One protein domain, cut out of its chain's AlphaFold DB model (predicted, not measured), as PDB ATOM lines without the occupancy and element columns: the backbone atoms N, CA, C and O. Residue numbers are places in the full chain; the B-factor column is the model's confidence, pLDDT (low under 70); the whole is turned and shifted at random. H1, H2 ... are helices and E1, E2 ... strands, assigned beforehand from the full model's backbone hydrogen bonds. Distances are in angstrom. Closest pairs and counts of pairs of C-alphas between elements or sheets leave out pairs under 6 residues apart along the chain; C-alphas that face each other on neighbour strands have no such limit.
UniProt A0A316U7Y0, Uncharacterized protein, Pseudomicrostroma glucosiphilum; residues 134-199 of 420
ATOM      1  N   THR A 134     134.791  97.730 135.501       84.31
ATOM      2  CA  THR A 134     135.854  97.189 134.647       84.31
ATOM      3  C   THR A 134     137.223  97.840 134.865       84.31
ATOM      4  O   THR A 134     138.224  97.126 134.871       84.31
ATOM      5  N   PHE A 135     137.304  99.150 135.133       82.88
ATOM      6  CA  PHE A 135     138.572  99.786 135.534       82.88
ATOM      7  C   PHE A 135     139.051  99.270 136.883       82.88
ATOM      8  O   PHE A 135     140.236  99.006 137.070       82.88
ATOM      9  N   LYS A 136     138.116  99.080 137.817       81.75
ATOM     10  CA  LYS A 136     138.404  98.470 139.113       81.75
ATOM     11  C   LYS A 136     138.979  97.064 138.942       81.75
ATOM     12  O   LYS A 136     140.003  96.751 139.544       81.75
ATOM     13  N   LYS A 137     138.371  96.239 138.085       84.25
ATOM     14  CA  LYS A 137     138.859  94.896 137.742       84.25
ATOM     15  C   LYS A 137     140.242  94.939 137.095       84.25
ATOM     16  O   LYS A 137     141.115  94.177 137.502       84.25
ATOM     17  N   LEU A 138     140.456  95.849 136.145       88.81
ATOM     18  CA  LEU A 138     141.747  96.023 135.483       88.81
ATOM     19  C   LEU A 138     142.841  96.424 136.478       88.81
ATOM     20  O   LEU A 138     143.903  95.808 136.496       88.81
ATOM     21  N   TYR A 139     142.565  97.376 137.371       86.44
ATOM     22  CA  TYR A 139     143.502  97.769 138.421       86.44
ATOM     23  C   TYR A 139     143.875  96.596 139.333       86.44
ATOM     24  O   TYR A 139     145.044  96.422 139.655       86.44
ATOM     25  N   LEU A 140     142.909  95.762 139.737       81.62
ATOM     26  CA  LEU A 140     143.202  94.583 140.562       81.62
ATOM     27  C   LEU A 140     144.111  93.587 139.828       81.62
ATOM     28  O   LEU A 140     145.017  93.023 140.441       81.62
ATOM     29  N   LYS A 141     143.910  93.403 138.518       86.62
ATOM     30  CA  LYS A 141     144.788  92.569 137.685       86.62
ATOM     31  C   LYS A 141     146.199  93.158 137.600       86.62
ATOM     32  O   LYS A 141     147.156  92.438 137.878       86.62
ATOM     33  N   LEU A 142     146.327  94.459 137.340       86.69
ATOM     34  CA  LEU A 142     147.614  95.168 137.327       86.69
ATOM     35  C   LEU A 142     148.338  95.082 138.676       86.69
ATOM     36  O   LEU A 142     149.535  94.812 138.726       86.69
ATOM     37  N   GLN A 143     147.607  95.243 139.778       82.81
ATOM     38  CA  GLN A 143     148.139  95.103 141.132       82.81
ATOM     39  C   GLN A 143     148.673  93.689 141.377       82.81
ATOM     40  O   GLN A 143     149.765  93.532 141.918       82.81
ATOM     41  N   SER A 144     147.935  92.658 140.954       75.69
ATOM     42  CA  SER A 144     148.382  91.268 141.091       75.69
ATOM     43  C   SER A 144     149.630  90.961 140.255       75.69
ATOM     44  O   SER A 144     150.529  90.278 140.739       75.69
ATOM     45  N   GLU A 145     149.730  91.507 139.041       82.94
ATOM     46  CA  GLU A 145     150.912  91.342 138.189       82.94
ATOM     47  C   GLU A 145     152.122  92.075 138.763       82.94
ATOM     48  O   GLU A 145     153.187  91.486 138.865       82.94
ATOM     49  N   THR A 146     151.937  93.294 139.271       80.44
ATOM     50  CA  THR A 146     153.014  94.062 139.917       80.44
ATOM     51  C   THR A 146     153.597  93.312 141.122       80.44
ATOM     52  O   THR A 146     154.809  93.296 141.326       80.44
ATOM     53  N   ILE A 147     152.743  92.651 141.915       69.12
ATOM     54  CA  ILE A 147     153.175  91.806 143.039       69.12
ATOM     55  C   ILE A 147     153.915  90.559 142.536       69.12
ATOM     56  O   ILE A 147     154.934  90.166 143.109       69.12
ATOM     57  N   ARG A 148     153.419  89.933 141.463       71.62
ATOM     58  CA  ARG A 148     154.059  88.762 140.852       71.62
ATOM     59  C   ARG A 148     155.454  89.103 140.324       71.62
ATOM     60  O   ARG A 148     156.401  88.382 140.630       71.62
ATOM     61  N   ASP A 149     155.593  90.216 139.614       80.25
ATOM     62  CA  ASP A 149     156.859  90.683 139.036       80.25
ATOM     63  C   ASP A 149     157.865  91.070 140.130       80.25
ATOM     64  O   ASP A 149     159.071  90.853 140.007       80.25
ATOM     65  N   ALA A 150     157.362  91.548 141.268       71.12
ATOM     66  CA  ALA A 150     158.138  91.796 142.474       71.12
ATOM     67  C   ALA A 150     158.445  90.524 143.296       71.12
ATOM     68  O   ALA A 150     158.847  90.624 144.455       71.12
ATOM     69  N   LYS A 151     158.268  89.322 142.725       75.12
ATOM     70  CA  LYS A 151     158.522  88.021 143.374       75.12
ATOM     71  C   LYS A 151     157.756  87.845 144.693       75.12
ATOM     72  O   LYS A 151     158.297  87.350 145.678       75.12
ATOM     73  N   GLY A 152     156.502  88.294 144.732       53.78
ATOM     74  CA  GLY A 152     155.652  88.224 145.923       53.78
ATOM     75  C   GLY A 152     155.915  89.330 146.947       53.78
ATOM     76  O   GLY A 152     155.196  89.420 147.942       53.78
ATOM     77  N   GLN A 153     156.894  90.212 146.711       61.28
ATOM     78  CA  GLN A 153     157.010  91.440 147.487       61.28
ATOM     79  C   GLN A 153     155.887  92.391 147.088       61.28
ATOM     80  O   GLN A 153     155.617  92.631 145.912       61.28
ATOM     81  N   TRP A 154     155.215  92.947 148.084       59.88
ATOM     82  CA  TRP A 154     154.129  93.871 147.820       59.88
ATOM     83  C   TRP A 154     154.685  95.186 147.236       59.88
ATOM     84  O   TRP A 154     155.575  95.805 147.819       59.88
ATOM     85  N   ARG A 155     154.163  95.597 146.075       60.00
ATOM     86  CA  ARG A 155     154.452  96.864 145.380       60.00
ATOM     87  C   ARG A 155     153.155  97.425 144.793       60.00
ATOM     88  O   ARG A 155     152.332  96.635 144.329       60.00
ATOM     89  N   PRO A 156     152.930  98.747 144.795       64.19
ATOM     90  CA  PRO A 156     151.692  99.312 144.277       64.19
ATOM     91  C   PRO A 156     151.704  99.360 142.745       64.19
ATOM     92  O   PRO A 156     152.695  99.756 142.132       64.19
ATOM     93  N   ALA A 157     150.571  99.044 142.130       76.19
ATOM     94  CA  ALA A 157     150.310  99.459 140.761       76.19
ATOM     95  C   ALA A 157     149.984 100.967 140.719       76.19
ATOM     96  O   ALA A 157     149.465 101.523 141.698       76.19
ATOM     97  N   PRO A 158     150.238 101.657 139.592       79.25
ATOM     98  CA  PRO A 158     149.795 103.035 139.414       79.25
ATOM     99  C   PRO A 158     148.275 103.153 139.595       79.25
ATOM    100  O   PRO A 158     147.510 102.378 139.028       79.25
ATOM    101  N   THR A 159     147.809 104.130 140.374       75.38
ATOM    102  CA  THR A 159     146.368 104.362 140.609       75.38
ATOM    103  C   THR A 159     145.723 105.299 139.590       75.38
ATOM    104  O   THR A 159     144.507 105.422 139.556       75.38
ATOM    105  N   ASP A 160     146.520 106.023 138.808       77.88
ATOM    106  CA  ASP A 160     146.017 106.868 137.725       77.88
ATOM    107  C   ASP A 160     145.972 106.034 136.437       77.88
ATOM    108  O   ASP A 160     147.037 105.578 136.002       77.88
ATOM    109  N   PRO A 161     144.795 105.850 135.804       81.25
ATOM    110  CA  PRO A 161     144.683 105.110 134.554       81.25
ATOM    111  C   PRO A 161     145.640 105.599 133.469       81.25
ATOM    112  O   PRO A 161     146.200 104.791 132.733       81.25
ATOM    113  N   ARG A 162     145.926 106.908 133.420       80.62
ATOM    114  CA  ARG A 162     146.843 107.507 132.434       80.62
ATOM    115  C   ARG A 162     148.251 106.916 132.477       80.62
ATOM    116  O   ARG A 162     148.968 107.030 131.494       80.62
ATOM    117  N   ARG A 163     148.633 106.301 133.599       83.50
ATOM    118  CA  ARG A 163     149.941 105.673 133.821       83.50
ATOM    119  C   ARG A 163     149.942 104.161 133.591       83.50
ATOM    120  O   ARG A 163     150.956 103.524 133.842       83.50
ATOM    121  N   TRP A 164     148.824 103.566 133.176       87.12
ATOM    122  CA  TRP A 164     148.747 102.126 132.886       87.12
ATOM    123  C   TRP A 164     149.268 101.762 131.501       87.12
ATOM    124  O   TRP A 164     149.517 100.591 131.226       87.12
ATOM    125  N   VAL A 165     149.392 102.757 130.629       88.62
ATOM    126  CA  VAL A 165     149.895 102.624 129.267       88.62
ATOM    127  C   VAL A 165     150.954 103.692 129.030       88.62
ATOM    128  O   VAL A 165     150.806 104.816 129.505       88.62
ATOM    129  N   ASP A 166     151.989 103.363 128.261       84.25
ATOM    130  CA  ASP A 166     153.095 104.294 127.983       84.25
ATOM    131  C   ASP A 166     152.636 105.513 127.173       84.25
ATOM    132  O   ASP A 166     153.094 106.638 127.377       84.25
ATOM    133  N   LYS A 167     151.688 105.297 126.254       86.19
ATOM    134  CA  LYS A 167     151.058 106.345 125.450       86.19
ATOM    135  C   LYS A 167     149.546 106.242 125.567       86.19
ATOM    136  O   LYS A 167     148.965 105.200 125.266       86.19
ATOM    137  N   VAL A 168     148.903 107.338 125.962       85.44
ATOM    138  CA  VAL A 168     147.444 107.411 126.110       85.44
ATOM    139  C   VAL A 168     146.788 107.409 124.724       85.44
ATOM    140  O   VAL A 168     146.689 108.440 124.064       85.44
ATOM    141  N   SER A 169     146.360 106.233 124.260       87.94
ATOM    142  CA  SER A 169     145.579 106.041 123.028       87.94
ATOM    143  C   SER A 169     144.523 104.949 123.219       87.94
ATOM    144  O   SER A 169     144.715 104.027 124.012       87.94
ATOM    145  N   MET A 170     143.398 105.026 122.494       88.12
ATOM    146  CA  MET A 170     142.327 104.025 122.647       88.12
ATOM    147  C   MET A 170     142.781 102.637 122.201       88.12
ATOM    148  O   MET A 170     142.312 101.640 122.736       88.12
ATOM    149  N   GLU A 171     143.711 102.563 121.252       89.88
ATOM    150  CA  GLU A 171     144.339 101.314 120.816       89.88
ATOM    151  C   GLU A 171     145.138 100.668 121.948       89.88
ATOM    152  O   GLU A 171     144.947  99.486 122.216       89.88
ATOM    153  N   ASN A 172     145.940 101.448 122.677       91.12
ATOM    154  CA  ASN A 172     146.733 100.945 123.800       91.12
ATOM    155  C   ASN A 172     145.861 100.508 124.981       91.12
ATOM    156  O   ASN A 172     146.156  99.526 125.656       91.12
ATOM    157  N   TYR A 173     144.752 101.205 125.226       89.69
ATOM    158  CA  TYR A 173     143.781 100.735 126.209       89.69
ATOM    159  C   TYR A 173     143.074  99.464 125.738       89.69
ATOM    160  O   TYR A 173     142.923  98.539 126.527       89.69
ATOM    161  N   LYS A 174     142.692  99.358 124.460       91.00
ATOM    162  CA  LYS A 174     142.115  98.122 123.910       91.00
ATOM    163  C   LYS A 174     143.071  96.942 124.054       91.00
ATOM    164  O   LYS A 174     142.638  95.882 124.496       91.00
ATOM    165  N   THR A 175     144.353  97.112 123.739       93.44
ATOM    166  CA  THR A 175     145.351  96.047 123.915       93.44
ATOM    167  C   THR A 175     145.541  95.690 125.387       93.44
ATOM    168  O   THR A 175     145.546  94.504 125.712       93.44
ATOM    169  N   LEU A 176     145.603  96.677 126.289       93.50
ATOM    170  CA  LEU A 176     145.712  96.443 127.730       93.50
ATOM    171  C   LEU A 176     144.505  95.672 128.284       93.50
ATOM    172  O   LEU A 176     144.672  94.680 128.985       93.50
ATOM    173  N   PHE A 177     143.286  96.096 127.958       92.56
ATOM    174  CA  PHE A 177     142.061  95.423 128.392       92.56
ATOM    175  C   PHE A 177     141.978  93.995 127.830       92.56
ATOM    176  O   PHE A 177     141.714  93.056 128.586       92.56
ATOM    177  N   ASN A 178     142.314  93.805 126.549       93.19
ATOM    178  CA  ASN A 178     142.360  92.487 125.917       93.19
ATOM    179  C   ASN A 178     143.406  91.562 126.560       93.19
ATOM    180  O   ASN A 178     143.115  90.383 126.748       93.19
ATOM    181  N   LYS A 179     144.580  92.079 126.969       93.81
ATOM    182  CA  LYS A 179     145.626  91.306 127.676       93.81
ATOM    183  C   LYS A 179     145.075  90.602 128.923       93.81
ATOM    184  O   LYS A 179     145.479  89.480 129.215       93.81
ATOM    185  N   TYR A 180     144.142  91.231 129.641       91.44
ATOM    186  CA  TYR A 180     143.521  90.659 130.845       91.44
ATOM    187  C   TYR A 180     142.111  90.098 130.615       91.44
ATOM    188  O   TYR A 180     141.419  89.802 131.593       91.44
ATOM    189  N   GLY A 181     141.674  89.953 129.360       89.81
ATOM    190  CA  GLY A 181     140.353  89.415 129.021       89.81
ATOM    191  C   GLY A 181     139.183  90.301 129.462       89.81
ATOM    192  O   GLY A 181     138.104  89.793 129.756       89.81
ATOM    193  N   LEU A 182     139.386  91.618 129.552       90.00
ATOM    194  CA  LEU A 182     138.351  92.584 129.918       90.00
ATOM    195  C   LEU A 182     137.855  93.318 128.667       90.00
ATOM    196  O   LEU A 182     138.639  93.666 127.790       90.00
ATOM    197  N   LYS A 183     136.549  93.594 128.587       87.31
ATOM    198  CA  LYS A 183     135.984  94.448 127.530       87.31
ATOM    199  C   LYS A 183     136.227  95.911 127.873       87.31
ATOM    200  O   LYS A 183     136.015  96.294 129.017       87.31
ATOM    201  N   VAL A 184     136.638  96.728 126.905       86.81
ATOM    202  CA  VAL A 184     136.761  98.181 127.107       86.81
ATOM    203  C   VAL A 184     135.361  98.781 127.278       86.81
ATOM    204  O   VAL A 184     134.530  98.590 126.389       86.81
ATOM    205  N   PRO A 185     135.088  99.489 128.385       83.50
ATOM    206  CA  PRO A 185     133.850 100.238 128.553       83.50
ATOM    207  C   PRO A 185     133.569 101.229 127.415       83.50
ATOM    208  O   PRO A 185     134.481 101.889 126.913       83.50
ATOM    209  N   ALA A 186     132.304 101.329 127.002       79.19
ATOM    210  CA  ALA A 186     131.881 102.151 125.862       79.19
ATOM    211  C   ALA A 186     131.935 103.666 126.139       79.19
ATOM    212  O   ALA A 186     132.033 104.467 125.213       79.19
ATOM    213  N   ASP A 187     131.884 104.052 127.409       75.44
ATOM    214  CA  ASP A 187     131.940 105.419 127.932       75.44
ATOM    215  C   ASP A 187     133.372 105.968 128.049       75.44
ATOM    216  O   ASP A 187     133.567 107.132 128.407       75.44
ATOM    217  N   ILE A 188     134.390 105.159 127.730       79.06
ATOM    218  CA  ILE A 188     135.776 105.622 127.665       79.06
ATOM    219  C   ILE A 188     136.050 106.234 126.307       79.06
ATOM    220  O   ILE A 188     135.977 105.576 125.267       79.06
ATOM    221  N   HIS A 189     136.512 107.473 126.333       79.69
ATOM    222  CA  HIS A 189     137.030 108.142 125.157       79.69
ATOM    223  C   HIS A 189     138.306 108.904 125.500       79.69
ATOM    224  O   HIS A 189     138.498 109.405 126.607       79.69
ATOM    225  N   ILE A 190     139.211 108.970 124.529       82.88
ATOM    226  CA  ILE A 190     140.411 109.795 124.617       82.88
ATOM    227  C   ILE A 190     140.197 110.984 123.698       82.88
ATOM    228  O   ILE A 190     139.998 110.824 122.493       82.88
ATOM    229  N   ASP A 191     140.204 112.174 124.287       78.69
ATOM    230  CA  ASP A 191     140.055 113.418 123.544       78.69
ATOM    231  C   ASP A 191     141.236 113.646 122.594       78.69
ATOM    232  O   ASP A 191     142.324 113.093 122.765       78.69
ATOM    233  N   ARG A 192     141.067 114.587 121.656       72.88
ATOM    234  CA  ARG A 192     142.122 115.042 120.730       72.88
ATOM    235  C   ARG A 192     143.406 115.515 121.432       72.88
ATOM    236  O   ARG A 192     144.466 115.498 120.821       72.88
ATOM    237  N   HIS A 193     143.319 115.895 122.706       72.31
ATOM    238  CA  HIS A 193     144.456 116.303 123.539       72.31
ATOM    239  C   HIS A 193     145.102 115.144 124.323       72.31
ATOM    240  O   HIS A 193     145.891 115.388 125.230       72.31
ATOM    241  N   GLY A 194     144.751 113.885 124.030       65.81
ATOM    242  CA  GLY A 194     145.285 112.719 124.742       65.81
ATOM    243  C   GLY A 194     144.749 112.575 126.170       65.81
ATOM    244  O   GLY A 194     145.335 111.876 126.992       65.81
ATOM    245  N   VAL A 195     143.640 113.245 126.488       74.69
ATOM    246  CA  VAL A 195     143.015 113.189 127.811       74.69
ATOM    247  C   VAL A 195     142.008 112.048 127.836       74.69
ATOM    248  O   VAL A 195     141.028 112.072 127.095       74.69
ATOM    249  N   LEU A 196     142.233 111.071 128.716       76.44
ATOM    250  CA  LEU A 196     141.241 110.047 129.034       76.44
ATOM    251  C   LEU A 196     140.048 110.698 129.742       76.44
ATOM    252  O   LEU A 196     140.204 111.267 130.827       76.44
ATOM    253  N   ARG A 197     138.867 110.584 129.140       73.88
ATOM    254  CA  ARG A 197     137.583 110.960 129.723       73.88
ATOM    255  C   ARG A 197     136.697 109.725 129.850       73.88
ATOM    256  O   ARG A 197     136.718 108.834 129.006       73.88
ATOM    257  N   MET A 198     135.932 109.702 130.932       65.44
ATOM    258  CA  MET A 198     134.850 108.750 131.151       65.44
ATOM    259  C   MET A 198     133.575 109.587 131.239       65.44
ATOM    260  O   MET A 198     133.492 110.468 132.104       65.44
ATOM    261  N   THR A 199     132.623 109.406 130.326       52.81
ATOM    262  CA  THR A 199     131.341 110.118 130.407       52.81
ATOM    263  C   THR A 199     130.535 109.624 131.604       52.81
ATOM    264  O   THR A 199     130.544 108.453 131.956       52.81
TER     265      THR A 199
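This is residues 134 to 199 of the 420 residues of an uncharacterized protein of Pseudomicrostroma glucosiphilum (UniProt A0A316U7Y0). A small two-strand hairpin, E1 and E2, makes one end of an elongated domain; H2 is next to it, and H1 reaches to the other end, from which residues 150 to 169 fold back to H2. The printed part has 66 residues, with H1, H2, E1, E2 in chain order and an antiparallel sheet, E1 - E2. Named elements, mostly helix, hold 32 residues, under half. The whole is compact, radius of gyration of the C-alphas 12.4 A, spanning 39 by 22 by 18 A.

Find E1, residues 188 to 190, and E2, residues 196 to 198, each 6.9 A long; E2 ends at C-alpha 198, (134.850, 108.750, 131.151). H2, residues 170 to 179, runs 14.1 A. H1, residues 134 to 149, runs 22.4 A from C-alpha 134 at (135.854, 97.189, 134.647).

In the hairpin, look for N 189 and O 197, 3.0 A apart. The closest C-alphas of E1 and H2, Ile 190 and Met 170, are 6.4 A apart. H2 and H1 are close but not clearly touching: C-alphas 177 and 138, their closest, are 7.1 A apart. Their tilt is steep, 63 degrees. H1 is apart from both strands. In H1 and H2 every O i to N i+4 pair is within hydrogen-bond range.

The printed part has no cut. The link from H1 to H2 is long, 20 residues. Check residues 147, 152 to 156, 194 and 198 to 199: their pLDDT is under 70.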